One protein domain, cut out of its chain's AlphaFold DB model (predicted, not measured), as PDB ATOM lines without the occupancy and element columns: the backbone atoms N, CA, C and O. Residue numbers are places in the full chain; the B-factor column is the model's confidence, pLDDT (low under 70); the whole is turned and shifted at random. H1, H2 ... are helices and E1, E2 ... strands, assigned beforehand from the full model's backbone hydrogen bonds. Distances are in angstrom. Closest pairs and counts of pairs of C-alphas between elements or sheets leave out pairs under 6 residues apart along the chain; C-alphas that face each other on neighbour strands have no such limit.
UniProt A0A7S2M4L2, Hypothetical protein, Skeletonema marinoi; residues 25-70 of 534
ATOM      1  N   VAL A  25      17.786 -48.905 -48.322       88.25
ATOM      2  CA  VAL A  25      16.908 -48.288 -47.319       88.25
ATOM      3  C   VAL A  25      17.738 -47.510 -46.295       88.25
ATOM      4  O   VAL A  25      18.673 -48.066 -45.714       88.25
ATOM      5  N   ILE A  26      17.363 -46.255 -46.040       90.38
ATOM      6  CA  ILE A  26      17.952 -45.361 -45.035       90.38
ATOM      7  C   ILE A  26      16.841 -44.905 -44.084       90.38
ATOM      8  O   ILE A  26      15.955 -44.150 -44.470       90.38
ATOM      9  N   ASP A  27      16.906 -45.345 -42.832       91.44
ATOM     10  CA  ASP A  27      15.959 -44.964 -41.777       91.44
ATOM     11  C   ASP A  27      16.364 -43.613 -41.167       91.44
ATOM     12  O   ASP A  27      17.392 -43.522 -40.482       91.44
ATOM     13  N   LEU A  28      15.559 -42.574 -41.400       91.12
ATOM     14  CA  LEU A  28      15.779 -41.214 -40.902       91.12
ATOM     15  C   LEU A  28      15.364 -41.048 -39.434       91.12
ATOM     16  O   LEU A  28      15.899 -40.187 -38.736       91.12
ATOM     17  N   GLY A  29      14.505 -41.920 -38.910       91.19
ATOM     18  CA  GLY A  29      13.898 -41.758 -37.597       91.19
ATOM     19  C   GLY A  29      12.613 -40.925 -37.645       91.19
ATOM     20  O   GLY A  29      11.877 -40.945 -38.624       91.19
ATOM     21  N   GLY A  30      12.342 -40.172 -36.575       90.88
ATOM     22  CA  GLY A  30      11.087 -39.425 -36.405       90.88
ATOM     23  C   GLY A  30      11.006 -38.057 -37.091       90.88
ATOM     24  O   GLY A  30       9.965 -37.417 -36.996       90.88
ATOM     25  N   THR A  31      12.066 -37.590 -37.755       92.12
ATOM     26  CA  THR A  31      12.050 -36.340 -38.531       92.12
ATOM     27  C   THR A  31      12.549 -36.591 -39.947       92.12
ATOM     28  O   THR A  31      13.442 -37.413 -40.163       92.12
ATOM     29  N   CYS A  32      11.958 -35.890 -40.912       93.50
ATOM     30  CA  CYS A  32      12.363 -35.934 -42.310       93.50
ATOM     31  C   CYS A  32      12.925 -34.569 -42.697       93.50
ATOM     32  O   CYS A  32      12.183 -33.642 -43.004       93.50
ATOM     33  N   ASP A  33      14.246 -34.436 -42.616       94.25
ATOM     34  CA  ASP A  33      14.965 -33.233 -43.009       94.25
ATOM     35  C   ASP A  33      16.416 -33.574 -43.391       94.25
ATOM     36  O   ASP A  33      16.907 -34.691 -43.177       94.25
ATOM     37  N   LEU A  34      17.120 -32.597 -43.969       93.38
ATOM     38  CA  LEU A  34      18.515 -32.761 -44.379       93.38
ATOM     39  C   LEU A  34      19.437 -33.108 -43.198       93.38
ATOM     40  O   LEU A  34      20.359 -33.903 -43.362       93.38
ATOM     41  N   ALA A  35      19.185 -32.566 -42.005       93.38
ATOM     42  CA  ALA A  35      20.023 -32.814 -40.836       93.38
ATOM     43  C   ALA A  35      19.856 -34.249 -40.306       93.38
ATOM     44  O   ALA A  35      20.838 -34.876 -39.900       93.38
ATOM     45  N   ALA A  36      18.641 -34.798 -40.350       92.62
ATOM     46  CA  ALA A  36      18.353 -36.194 -40.046       92.62
ATOM     47  C   ALA A  36      19.089 -37.118 -41.024       92.62
ATOM     48  O   ALA A  36      19.757 -38.066 -40.597       92.62
ATOM     49  N   LEU A  37      19.048 -36.797 -42.323       92.62
ATOM     50  CA  LEU A  37      19.778 -37.541 -43.345       92.62
ATOM     51  C   LEU A  37      21.293 -37.489 -43.111       92.62
ATOM     52  O   LEU A  37      21.930 -38.535 -42.991       92.62
ATOM     53  N   GLU A  38      21.879 -36.298 -42.986       91.44
ATOM     54  CA  GLU A  38      23.315 -36.122 -42.729       91.44
ATOM     55  C   GLU A  38      23.758 -36.833 -41.443       91.44
ATOM     56  O   GLU A  38      24.807 -37.485 -41.407       91.44
ATOM     57  N   GLY A  39      22.926 -36.776 -40.399       89.94
ATOM     58  CA  GLY A  39      23.137 -37.488 -39.145       89.94
ATOM     59  C   GLY A  39      23.267 -38.996 -39.352       89.94
ATOM     60  O   GLY A  39      24.219 -39.603 -38.853       89.94
ATOM     61  N   LYS A  40      22.374 -39.608 -40.137       89.75
ATOM     62  CA  LYS A  40      22.438 -41.044 -40.463       89.75
ATOM     63  C   LYS A  40      23.635 -41.371 -41.348       89.75
ATOM     64  O   LYS A  40      24.369 -42.321 -41.052       89.75
ATOM     65  N   LEU A  41      23.892 -40.549 -42.364       88.25
ATOM     66  CA  LEU A  41      25.005 -40.740 -43.292       88.25
ATOM     67  C   LEU A  41      26.368 -40.684 -42.603       88.25
ATOM     68  O   LEU A  41      27.241 -41.479 -42.945       88.25
ATOM     69  N   SER A  42      26.527 -39.848 -41.569       81.69
ATOM     70  CA  SER A  42      27.774 -39.724 -40.795       81.69
ATOM     71  C   SER A  42      28.245 -41.032 -40.139       81.69
ATOM     72  O   SER A  42      29.429 -41.192 -39.835       81.69
ATOM     73  N   THR A  43      27.323 -41.978 -39.936       77.31
ATOM     74  CA  THR A  43      27.586 -43.305 -39.358       77.31
ATOM     75  C   THR A  43      27.561 -44.434 -40.391       77.31
ATOM     76  O   THR A  43      27.771 -45.598 -40.042       77.31
ATOM     77  N   SER A  44      27.319 -44.100 -41.659       78.81
ATOM     78  CA  SER A  44      27.165 -45.037 -42.768       78.81
ATOM     79  C   SER A  44      28.390 -45.031 -43.693       78.81
ATOM     80  O   SER A  44      29.261 -44.168 -43.603       78.81
ATOM     81  N   THR A  45      28.463 -45.996 -44.609       79.50
ATOM     82  CA  THR A  45      29.453 -45.991 -45.702       79.50
ATOM     83  C   THR A  45      29.032 -45.133 -46.896       79.50
ATOM     84  O   THR A  45      29.813 -45.003 -47.832       79.50
ATOM     85  N   CYS A  46      27.816 -44.587 -46.865       84.88
ATOM     86  CA  CYS A  46      27.233 -43.734 -47.889       84.88
ATOM     87  C   CYS A  46      27.554 -42.266 -47.621       84.88
ATOM     88  O   CYS A  46      27.478 -41.797 -46.483       84.88
ATOM     89  N   THR A  47      27.844 -41.521 -48.679       87.25
ATOM     90  CA  THR A  47      28.004 -40.068 -48.637       87.25
ATOM     91  C   THR A  47      26.846 -39.363 -49.333       87.25
ATOM     92  O   THR A  47      26.169 -39.928 -50.188       87.25
ATOM     93  N   ILE A  48      26.627 -38.095 -48.988       87.69
ATOM     94  CA  ILE A  48      25.538 -37.309 -49.578       87.69
ATOM     95  C   ILE A  48      25.719 -37.083 -51.088       87.69
ATOM     96  O   ILE A  48      24.745 -37.102 -51.830       87.69
ATOM     97  N   GLU A  49      26.969 -36.976 -51.554       85.62
ATOM     98  CA  GLU A  49      27.318 -36.893 -52.982       85.62
ATOM     99  C   GLU A  49      26.994 -38.196 -53.730       85.62
ATOM    100  O   GLU A  49      26.687 -38.173 -54.915       85.62
ATOM    101  N   GLU A  50      27.050 -39.349 -53.060       85.31
ATOM    102  CA  GLU A  50      26.674 -40.624 -53.682       85.31
ATOM    103  C   GLU A  50      25.153 -40.764 -53.823       85.31
ATOM    104  O   GLU A  50      24.701 -41.389 -54.779       85.31
ATOM    105  N   LEU A  51      24.370 -40.173 -52.912       86.94
ATOM    106  CA  LEU A  51      22.904 -40.121 -53.003       86.94
ATOM    107  C   LEU A  51      22.415 -39.104 -54.036       86.94
ATOM    108  O   LEU A  51      21.480 -39.390 -54.778       86.94
ATOM    109  N   PHE A  52      23.060 -37.938 -54.100       88.81
ATOM    110  CA  PHE A  52      22.663 -36.825 -54.962       88.81
ATOM    111  C   PHE A  52      23.841 -36.352 -55.830       88.81
ATOM    112  O   PHE A  52      24.344 -35.240 -55.656       88.81
ATOM    113  N   PRO A  53      24.309 -37.188 -56.774       87.00
ATOM    114  CA  PRO A  53      25.530 -36.919 -57.522       87.00
ATOM    115  C   PRO A  53      25.423 -35.656 -58.376       87.00
ATOM    116  O   PRO A  53      24.501 -35.502 -59.180       87.00
ATOM    117  N   GLY A  54      26.417 -34.773 -58.252       86.06
ATOM    118  CA  GLY A  54      26.519 -33.547 -59.043       86.06
ATOM    119  C   GLY A  54      25.552 -32.431 -58.642       86.06
ATOM    120  O   GLY A  54      25.466 -31.438 -59.369       86.06
ATOM    121  N   GLN A  55      24.846 -32.571 -57.519       89.50
ATOM    122  CA  GLN A  55      24.043 -31.499 -56.940       89.50
ATOM    123  C   GLN A  55      24.867 -30.668 -55.950       89.50
ATOM    124  O   GLN A  55      25.710 -31.185 -55.222       89.50
ATOM    125  N   ASP A  56      24.624 -29.358 -55.907       92.44
ATOM    126  CA  ASP A  56      25.181 -28.514 -54.851       92.44
ATOM    127  C   ASP A  56      24.349 -28.606 -53.562       92.44
ATOM    128  O   ASP A  56      23.229 -29.112 -53.548       92.44
ATOM    129  N   ALA A  57      24.889 -28.091 -52.456       90.38
ATOM    130  CA  ALA A  57      24.240 -28.180 -51.147       90.38
ATOM    131  C   ALA A  57      22.830 -27.555 -51.110       90.38
ATOM    132  O   ALA A  57      21.977 -28.028 -50.366       90.38
ATOM    133  N   ALA A  58      22.575 -26.511 -51.907       92.88
ATOM    134  CA  ALA A  58      21.262 -25.871 -51.969       92.88
ATOM    135  C   ALA A  58      20.246 -26.749 -52.713       92.88
ATOM    136  O   ALA A  58      19.119 -26.913 -52.254       92.88
ATOM    137  N   SER A  59      20.667 -27.359 -53.822       92.88
ATOM    138  CA  SER A  59      19.849 -28.289 -54.605       92.88
ATOM    139  C   SER A  59      19.532 -29.561 -53.816       92.88
ATOM    140  O   SER A  59      18.396 -30.031 -53.844       92.88
ATOM    141  N   ILE A  60      20.501 -30.068 -53.046       92.06
ATOM    142  CA  ILE A  60      20.306 -31.217 -52.152       92.06
ATOM    143  C   ILE A  60      19.291 -30.874 -51.062       92.06
ATOM    144  O   ILE A  60      18.376 -31.654 -50.816       92.06
ATOM    145  N   ALA A  61      19.419 -29.701 -50.433       93.12
ATOM    146  CA  ALA A  61      18.467 -29.253 -49.421       93.12
ATOM    147  C   ALA A  61      17.038 -29.159 -49.980       93.12
ATOM    148  O   ALA A  61      16.117 -29.651 -49.335       93.12
ATOM    149  N   SER A  62      16.868 -28.602 -51.187       92.81
ATOM    150  CA  SER A  62      15.570 -28.553 -51.882       92.81
ATOM    151  C   SER A  62      15.036 -29.951 -52.183       92.81
ATOM    152  O   SER A  62      13.902 -30.256 -51.846       92.81
ATOM    153  N   THR A  63      15.872 -30.833 -52.739       93.12
ATOM    154  CA  THR A  63      15.475 -32.205 -53.097       93.12
ATOM    155  C   THR A  63      15.027 -32.995 -51.866       93.12
ATOM    156  O   THR A  63      14.018 -33.689 -51.909       93.12
ATOM    157  N   VAL A  64      15.759 -32.899 -50.751       93.31
ATOM    158  CA  VAL A  64      15.380 -33.587 -49.507       93.31
ATOM    159  C   VAL A  64      14.097 -32.997 -48.925       93.31
ATOM    160  O   VAL A  64      13.262 -33.762 -48.451       93.31
ATOM    161  N   ALA A  65      13.914 -31.676 -48.980       92.50
ATOM    162  CA  ALA A  65      12.671 -31.040 -48.551       92.50
ATOM    163  C   ALA A  65      11.474 -31.534 -49.380       92.50
ATOM    164  O   ALA A  65      10.507 -32.017 -48.801       92.50
ATOM    165  N   GLU A  66      11.588 -31.535 -50.712       90.94
ATOM    166  CA  GLU A  66      10.553 -32.040 -51.625       90.94
ATOM    167  C   GLU A  66      10.223 -33.516 -51.362       90.94
ATOM    168  O   GLU A  66       9.056 -33.886 -51.277       90.94
ATOM    169  N   LEU A  67      11.237 -34.366 -51.165       93.31
ATOM    170  CA  LEU A  67      11.028 -35.771 -50.807       93.31
ATOM    171  C   LEU A  67      10.266 -35.914 -49.484       93.31
ATOM    172  O   LEU A  67       9.357 -36.730 -49.371       93.31
ATOM    173  N   CYS A  68      10.625 -35.126 -48.476       92.75
ATOM    174  CA  CYS A  68      10.003 -35.189 -47.159       92.75
ATOM    175  C   CYS A  68       8.584 -34.609 -47.114       92.75
ATOM    176  O   CYS A  68       7.782 -35.035 -46.284       92.75
ATOM    177  N   GLU A  69       8.274 -33.657 -47.987       88.19
ATOM    178  CA  GLU A  69       6.975 -32.990 -48.056       88.19
ATOM    179  C   GLU A  69       5.988 -33.731 -48.967       88.19
ATOM    180  O   GLU A  69       4.836 -33.950 -48.587       88.19
ATOM    181  N   TYR A  70       6.448 -34.176 -50.140       86.75
ATOM    182  CA  TYR A  70       5.583 -34.742 -51.176       86.75
ATOM    183  C   TYR A  70       5.636 -36.265 -51.277       86.75
ATOM    184  O   TYR A  70       4.600 -36.898 -51.456       86.75
TER     185      TYR A  70
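This is residues 25 to 70 of the 534 residues of the protein "Hypothetical protein" of Skeletonema marinoi (UniProt A0A7S2M4L2). The chain winds round as a small C, with the longest helix, H3, on one side, the shorter helix H1 with the short strand E1 beside it on the other, and the very short helix H2 at the closed end between them. H1 and H3 are set about perpendicular to each other. The printed part has 46 residues with one named strand and three named helices, in the order E1, H1, H2, H3, and its class is mostly helix; E1 pairs with no named strand. The whole is compact, with a radius of gyration of the C-alphas of 10.1 A, and has a rounded outline that spans 24 by 22 by 16 A.

The printed part begins with strand E1, residues 25 to 29, 12.1 A from first to last C-alpha; C-alpha 25 is at (16.908, -48.288, -47.319). A tight link of 4 residues leads to helix H1, residues 34 to 41, 10.3 A long, with C-alpha 34 at (18.515, -32.761, -44.379). A short link of 6 residues leads to helix H2, residues 48 to 51, 5.2 A long. A tight link of 5 residues leads to helix H3, residues 57 to 70, 19.8 A long, which ends with C-alpha 70 at (5.583, -34.742, -51.176).

E1 and H1 have 6 pairs of C-alphas within 8 A, the closest being those of Leu 28 and Ala 36, 5.7 A apart. H1 and H2 are close but not clearly touching, with 2 such pairs; their closest C-alphas are those of Leu 41 and Ile 48, 7.2 A apart. H2 and H3 are near each other, with 5 pairs of C-alphas within 10 A and the closest at 8.4 A. H1 and H3 only just touch, with 3 pairs of C-alphas within 8 A, and H3 does so with residues 61 to 65 alone. The closest C-alphas of H1 and H3 are those of Leu 34 and Val 64, 6.1 A apart, and the lines of the two helices stand at 81 degrees, about perpendicular. E1 is apart from H2 and from H3. In H1 and H3 every pair of O i and N i+4 is within hydrogen-bond range; H2 is too short for such a pair, and its one pair of O i and N i+3 is within range.

The two C-alphas farthest apart are those of Gly 30 and Gly 54, 28.0 A. The first and last printed C-alphas, those of Val 25 and Tyr 70, are 18.1 A apart. The printed part has no cut and no long link. The mean pLDDT of the printed part is 89.5, and no printed residue is under 70.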